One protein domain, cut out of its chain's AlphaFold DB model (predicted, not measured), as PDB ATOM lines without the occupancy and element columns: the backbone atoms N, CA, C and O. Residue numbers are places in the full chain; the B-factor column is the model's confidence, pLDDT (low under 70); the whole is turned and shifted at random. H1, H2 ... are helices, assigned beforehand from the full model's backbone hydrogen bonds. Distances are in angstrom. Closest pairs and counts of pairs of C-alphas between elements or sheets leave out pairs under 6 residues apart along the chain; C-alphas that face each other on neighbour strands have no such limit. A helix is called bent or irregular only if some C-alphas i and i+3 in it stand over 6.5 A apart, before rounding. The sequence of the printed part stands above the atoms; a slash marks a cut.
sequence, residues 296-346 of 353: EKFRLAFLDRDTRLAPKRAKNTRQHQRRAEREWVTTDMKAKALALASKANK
ATOM      1  N   GLU A 296     190.308 174.554  98.038       82.88
ATOM      2  CA  GLU A 296     188.867 174.550  97.774       82.88
ATOM      3  C   GLU A 296     188.359 173.146  97.396       82.88
ATOM      4  O   GLU A 296     187.305 172.707  97.863       82.88
ATOM      5  N   LYS A 297     189.162 172.374  96.649       88.56
ATOM      6  CA  LYS A 297     188.915 170.946  96.387       88.56
ATOM      7  C   LYS A 297     188.872 170.132  97.695       88.56
ATOM      8  O   LYS A 297     187.979 169.298  97.853       88.56
ATOM      9  N   PHE A 298     189.763 170.397  98.659       91.50
ATOM     10  CA  PHE A 298     189.721 169.757  99.984       91.50
ATOM     11  C   PHE A 298     188.499 170.180 100.817       91.50
ATOM     12  O   PHE A 298     187.842 169.316 101.405       91.50
ATOM     13  N   ARG A 299     188.144 171.472 100.826       92.75
ATOM     14  CA  ARG A 299     186.959 172.001 101.527       92.75
ATOM     15  C   ARG A 299     185.670 171.330 101.046       92.75
ATOM     16  O   ARG A 299     184.861 170.871 101.856       92.75
ATOM     17  N   LEU A 300     185.501 171.209  99.728       88.50
ATOM     18  CA  LEU A 300     184.349 170.542  99.117       88.50
ATOM     19  C   LEU A 300     184.330 169.031  99.402       88.50
ATOM     20  O   LEU A 300     183.272 168.488  99.719       88.50
ATOM     21  N   ALA A 301     185.485 168.356  99.374       90.25
ATOM     22  CA  ALA A 301     185.585 166.937  99.723       90.25
ATOM     23  C   ALA A 301     185.226 166.653 101.197       90.25
ATOM     24  O   ALA A 301     184.615 165.624 101.501       90.25
ATOM     25  N   PHE A 302     185.559 167.566 102.116       92.94
ATOM     26  CA  PHE A 302     185.147 167.472 103.518       92.94
ATOM     27  C   PHE A 302     183.623 167.600 103.670       92.94
ATOM     28  O   PHE A 302     182.997 166.751 104.307       92.94
ATOM     29  N   LEU A 303     183.008 168.600 103.028       91.44
ATOM     30  CA  LEU A 303     181.553 168.810 103.062       91.44
ATOM     31  C   LEU A 303     180.767 167.643 102.434       91.44
ATOM     32  O   LEU A 303     179.769 167.192 103.001       91.44
ATOM     33  N   ASP A 304     181.225 167.094 101.307       92.25
ATOM     34  CA  ASP A 304     180.629 165.898 100.692       92.25
ATOM     35  C   ASP A 304     180.757 164.657 101.600       92.25
ATOM     36  O   ASP A 304     179.804 163.894 101.778       92.25
ATOM     37  N   ARG A 305     181.897 164.473 102.278       90.06
ATOM     38  CA  ARG A 305     182.043 163.400 103.274       90.06
ATOM     39  C   ARG A 305     181.053 163.560 104.428       90.06
ATOM     40  O   ARG A 305     180.456 162.566 104.853       90.06
ATOM     41  N   ASP A 306     180.869 164.773 104.937       89.25
ATOM     42  CA  ASP A 306     180.024 165.006 106.106       89.25
ATOM     43  C   ASP A 306     178.526 164.911 105.781       89.25
ATOM     44  O   ASP A 306     177.780 164.270 106.526       89.25
ATOM     45  N   THR A 307     178.094 165.394 104.612       91.19
ATOM     46  CA  THR A 307     176.722 165.179 104.110       91.19
ATOM     47  C   THR A 307     176.413 163.695 103.880       91.19
ATOM     48  O   THR A 307     175.343 163.230 104.280       91.19
ATOM     49  N   ARG A 308     177.356 162.895 103.354       90.62
ATOM     50  CA  ARG A 308     177.211 161.424 103.246       90.62
ATOM     51  C   ARG A 308     177.119 160.722 104.608       90.62
ATOM     52  O   ARG A 308     176.487 159.666 104.719       90.62
ATOM     53  N   LEU A 309     177.755 161.264 105.649       89.00
ATOM     54  CA  LEU A 309     177.749 160.688 106.999       89.00
ATOM     55  C   LEU A 309     176.572 161.167 107.862       89.00
ATOM     56  O   LEU A 309     176.146 160.418 108.746       89.00
ATOM     57  N   ALA A 310     175.997 162.341 107.598       91.25
ATOM     58  CA  ALA A 310     174.902 162.913 108.382       91.25
ATOM     59  C   ALA A 310     173.674 161.978 108.530       91.25
ATOM     60  O   ALA A 310     173.228 161.787 109.666       91.25
ATOM     61  N   PRO A 311     173.175 161.277 107.484       90.25
ATOM     62  CA  PRO A 311     172.089 160.303 107.638       90.25
ATOM     63  C   PRO A 311     172.456 159.112 108.534       90.25
ATOM     64  O   PRO A 311     171.610 158.619 109.283       90.25
ATOM     65  N   LYS A 312     173.718 158.652 108.500       91.06
ATOM     66  CA  LYS A 312     174.204 157.574 109.380       91.06
ATOM     67  C   LYS A 312     174.288 158.046 110.830       91.06
ATOM     68  O   LYS A 312     173.804 157.337 111.709       91.06
ATOM     69  N   ARG A 313     174.820 159.251 111.074       87.62
ATOM     70  CA  ARG A 313     174.836 159.886 112.405       87.62
ATOM     71  C   ARG A 313     173.410 160.006 112.952       87.62
ATOM     72  O   ARG A 313     173.120 159.432 113.994       87.62
ATOM     73  N   ALA A 314     172.489 160.610 112.198       90.00
ATOM     74  CA  ALA A 314     171.088 160.772 112.599       90.00
ATOM     75  C   ALA A 314     170.364 159.435 112.863       90.00
ATOM     76  O   ALA A 314     169.610 159.316 113.833       90.00
ATOM     77  N   LYS A 315     170.599 158.403 112.035       92.50
ATOM     78  CA  LYS A 315     170.045 157.055 112.249       92.50
ATOM     79  C   LYS A 315     170.589 156.415 113.527       92.50
ATOM     80  O   LYS A 315     169.802 155.855 114.289       92.50
ATOM     81  N   ASN A 316     171.894 156.527 113.775       91.88
ATOM     82  CA  ASN A 316     172.518 156.013 114.991       91.88
ATOM     83  C   ASN A 316     171.983 156.744 116.229       91.88
ATOM     84  O   ASN A 316     171.525 156.071 117.148       91.88
ATOM     85  N   THR A 317     171.925 158.082 116.237       89.38
ATOM     86  CA  THR A 317     171.362 158.871 117.352       89.38
ATOM     87  C   THR A 317     169.939 158.428 117.695       89.38
ATOM     88  O   THR A 317     169.665 158.085 118.844       89.38
ATOM     89  N   ARG A 318     169.053 158.308 116.692       89.81
ATOM     90  CA  ARG A 318     167.682 157.798 116.884       89.81
ATOM     91  C   ARG A 318     167.650 156.359 117.408       89.81
ATOM     92  O   ARG A 318     166.739 155.992 118.146       89.81
ATOM     93  N   GLN A 319     168.610 155.519 117.020       93.12
ATOM     94  CA  GLN A 319     168.698 154.150 117.523       93.12
ATOM     95  C   GLN A 319     169.196 154.105 118.975       93.12
ATOM     96  O   GLN A 319     168.675 153.302 119.743       93.12
ATOM     97  N   HIS A 320     170.155 154.951 119.359       90.94
ATOM     98  CA  HIS A 320     170.619 155.081 120.743       90.94
ATOM     99  C   HIS A 320     169.512 155.623 121.653       90.94
ATOM    100  O   HIS A 320     169.237 154.998 122.672       90.94
ATOM    101  N   GLN A 321     168.795 156.674 121.238       89.38
ATOM    102  CA  GLN A 321     167.614 157.189 121.949       89.38
ATOM    103  C   GLN A 321     166.581 156.082 122.197       89.38
ATOM    104  O   GLN A 321     166.235 155.812 123.339       89.38
ATOM    105  N   ARG A 322     166.193 155.327 121.160       92.06
ATOM    106  CA  ARG A 322     165.256 154.194 121.302       92.06
ATOM    107  C   ARG A 322     165.762 153.051 122.186       92.06
ATOM    108  O   ARG A 322     164.943 152.271 122.666       92.06
ATOM    109  N   ARG A 323     167.079 152.875 122.351       90.69
ATOM    110  CA  ARG A 323     167.636 151.900 123.308       90.69
ATOM    111  C   ARG A 323     167.521 152.447 124.729       90.69
ATOM    112  O   ARG A 323     166.942 151.759 125.557       90.69
ATOM    113  N   ALA A 324     167.953 153.688 124.955       91.31
ATOM    114  CA  ALA A 324     167.869 154.365 126.248       91.31
ATOM    115  C   ALA A 324     166.417 154.500 126.749       91.31
ATOM    116  O   ALA A 324     166.143 154.222 127.908       91.31
ATOM    117  N   GLU A 325     165.459 154.827 125.875       86.94
ATOM    118  CA  GLU A 325     164.023 154.853 126.198       86.94
ATOM    119  C   GLU A 325     163.503 153.479 126.648       86.94
ATOM    120  O   GLU A 325     162.743 153.380 127.608       86.94
ATOM    121  N   ARG A 326     163.902 152.399 125.959       87.62
ATOM    122  CA  ARG A 326     163.504 151.028 126.323       87.62
ATOM    123  C   ARG A 326     164.128 150.601 127.642       87.62
ATOM    124  O   ARG A 326     163.434 150.013 128.460       87.62
ATOM    125  N   GLU A 327     165.406 150.904 127.823       91.31
ATOM    126  CA  GLU A 327     166.153 150.652 129.049       91.31
ATOM    127  C   GLU A 327     165.491 151.369 130.231       91.31
ATOM    128  O   GLU A 327     165.077 150.702 131.176       91.31
ATOM    129  N   TRP A 328     165.227 152.674 130.104       88.12
ATOM    130  CA  TRP A 328     164.495 153.483 131.083       88.12
ATOM    131  C   TRP A 328     163.104 152.918 131.417       88.12
ATOM    132  O   TRP A 328     162.776 152.753 132.587       88.12
ATOM    133  N   VAL A 329     162.303 152.522 130.416       88.94
ATOM    134  CA  VAL A 329     160.994 151.870 130.648       88.94
ATOM    135  C   VAL A 329     161.128 150.494 131.324       88.94
ATOM    136  O   VAL A 329     160.180 150.028 131.955       88.94
ATOM    137  N   THR A 330     162.271 149.810 131.208       86.44
ATOM    138  CA  THR A 330     162.501 148.527 131.897       86.44
ATOM    139  C   THR A 330     163.046 148.666 133.316       86.44
ATOM    140  O   THR A 330     162.720 147.802 134.140       86.44
ATOM    141  N   THR A 331     163.836 149.711 133.593       90.00
ATOM    142  CA  THR A 331     164.474 149.970 134.892       90.00
ATOM    143  C   THR A 331     163.591 150.789 135.832       90.00
ATOM    144  O   THR A 331     163.517 150.460 137.014       90.00
ATOM    145  N   ASP A 332     162.865 151.795 135.335       91.12
ATOM    146  CA  ASP A 332     161.962 152.602 136.158       91.12
ATOM    147  C   ASP A 332     160.610 151.900 136.381       91.12
ATOM    148  O   ASP A 332     159.851 151.614 135.450       91.12
ATOM    149  N   MET A 333     160.277 151.638 137.650       87.88
ATOM    150  CA  MET A 333     159.057 150.911 138.025       87.88
ATOM    151  C   MET A 333     157.770 151.634 137.598       87.88
ATOM    152  O   MET A 333     156.785 150.977 137.246       87.88
ATOM    153  N   LYS A 334     157.764 152.973 137.602       88.88
ATOM    154  CA  LYS A 334     156.583 153.792 137.293       88.88
ATOM    155  C   LYS A 334     156.330 153.839 135.785       88.88
ATOM    156  O   LYS A 334     155.201 153.615 135.348       88.88
ATOM    157  N   ALA A 335     157.374 154.038 134.984       85.88
ATOM    158  CA  ALA A 335     157.347 153.965 133.528       85.88
ATOM    159  C   ALA A 335     156.922 152.570 133.044       85.88
ATOM    160  O   ALA A 335     156.058 152.450 132.172       85.88
ATOM    161  N   LYS A 336     157.451 151.508 133.668       89.06
ATOM    162  CA  LYS A 336     157.078 150.113 133.390       89.06
ATOM    163  C   LYS A 336     155.594 149.842 133.650       89.06
ATOM    164  O   LYS A 336     154.922 149.252 132.802       89.06
ATOM    165  N   ALA A 337     155.068 150.304 134.786       88.50
ATOM    166  CA  ALA A 337     153.654 150.165 135.133       88.50
ATOM    167  C   ALA A 337     152.739 150.909 134.140       88.50
ATOM    168  O   ALA A 337     151.775 150.328 133.635       88.50
ATOM    169  N   LEU A 338     153.077 152.155 133.788       87.94
ATOM    170  CA  LEU A 338     152.341 152.954 132.799       87.94
ATOM    171  C   LEU A 338     152.358 152.311 131.401       87.94
ATOM    172  O   LEU A 338     151.322 152.239 130.734       87.94
ATOM    173  N   ALA A 339     153.508 151.786 130.967       85.31
ATOM    174  CA  ALA A 339     153.633 151.089 129.691       85.31
ATOM    175  C   ALA A 339     152.739 149.836 129.634       85.31
ATOM    176  O   ALA A 339     152.016 149.643 128.650       85.31
ATOM    177  N   LEU A 340     152.722 149.024 130.697       84.44
ATOM    178  CA  LEU A 340     151.857 147.843 130.809       84.44
ATOM    179  C   LEU A 340     150.365 148.213 130.817       84.44
ATOM    180  O   LEU A 340     149.596 147.619 130.059       84.44
ATOM    181  N   ALA A 341     149.965 149.233 131.583       84.94
ATOM    182  CA  ALA A 341     148.586 149.726 131.611       84.94
ATOM    183  C   ALA A 341     148.117 150.209 130.223       84.94
ATOM    184  O   ALA A 341     147.031 149.848 129.766       84.94
ATOM    185  N   SER A 342     148.968 150.940 129.490       83.19
ATOM    186  CA  SER A 342     148.653 151.389 128.124       83.19
ATOM    187  C   SER A 342     148.460 150.223 127.140       83.19
ATOM    188  O   SER A 342     147.616 150.290 126.241       83.19
ATOM    189  N   LYS A 343     149.209 149.126 127.327       83.06
ATOM    190  CA  LYS A 343     149.116 147.910 126.509       83.06
ATOM    191  C   LYS A 343     147.839 147.120 126.814       83.06
ATOM    192  O   LYS A 343     147.210 146.626 125.880       83.06
ATOM    193  N   ALA A 344     147.432 147.054 128.084       80.75
ATOM    194  CA  ALA A 344     146.161 146.459 128.493       80.75
ATOM    195  C   ALA A 344     144.964 147.209 127.878       80.75
ATOM    196  O   ALA A 344     144.136 146.583 127.217       80.75
ATOM    197  N   ASN A 345     144.935 148.546 127.971       77.56
ATOM    198  CA  ASN A 345     143.866 149.361 127.371       77.56
ATOM    199  C   ASN A 345     143.775 149.186 125.844       77.56
ATOM    200  O   ASN A 345     142.685 148.995 125.305       77.56
ATOM    201  N   LYS A 346     144.912 149.170 125.129       75.12
ATOM    202  CA  LYS A 346     144.916 148.881 123.682       75.12
ATOM    203  C   LYS A 346     144.377 147.484 123.364       75.12
ATOM    204  O   LYS A 346     143.633 147.331 122.401       75.12
TER     205      LYS A 346
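This is residues 296 to 346 of the 353 residues of an uncharacterized protein of Salvia splendens (UniProt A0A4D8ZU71). One long bent helix, H1, runs along the longest axis, and a short helix, H2, turns off at its far end, so that the two make an L. The two helices meet only at the corner, and most of the long arm sticks out free, residues 296 to 324. The printed part has 51 residues with two named helices, H1 then H2, and no named strand; the class is all helix. It is extended, with a radius of gyration of the C-alphas of 19.3 A, and a rod in outline, spanning 59 by 22 by 9 A.

Residues 296 to 331 form H1, assigned as one helix by its hydrogen bonds but bent: C-alphas 308 and 311 are 6.8 A apart. Its arms are H1a, residues 296 to 308, and H1b, residues 311 to 331. Their lines stand at a steep tilt of 36 degrees, only just past shallow. H2 is residues 333 to 346. H1b and H2 touch only at the corner by their link, H1b with residues 328 to 330 alone and H2 with residues 335 to 339 alone. Their closest C-alphas, those of Val 329 and Lys 336, are 5.1 A apart. Their lines are about perpendicular, at 81 degrees. H1a and H2 are apart. In H1a, H1b and H2 every O i to N i+4 pair is within hydrogen-bond range.

H1a begins at C-alpha 296, (188.867, 174.550, 97.774), and measures 18.4 A from first to last C-alpha. H1b measures 30.1 A and ends at C-alpha 331, (164.474, 149.970, 134.892). H2 measures 20.2 A and ends at C-alpha 346, (144.916, 148.881, 123.682).

The two C-alphas farthest apart, those of Glu 296 and Ala 344, are 59.6 A apart. The printed part has no cut, and the link from H1 to H2 is tight, with 1 residue. Residues 341 to 346 of H2 also stand free. The mean pLDDT of the printed part is 88.5, and no printed residue is under 70.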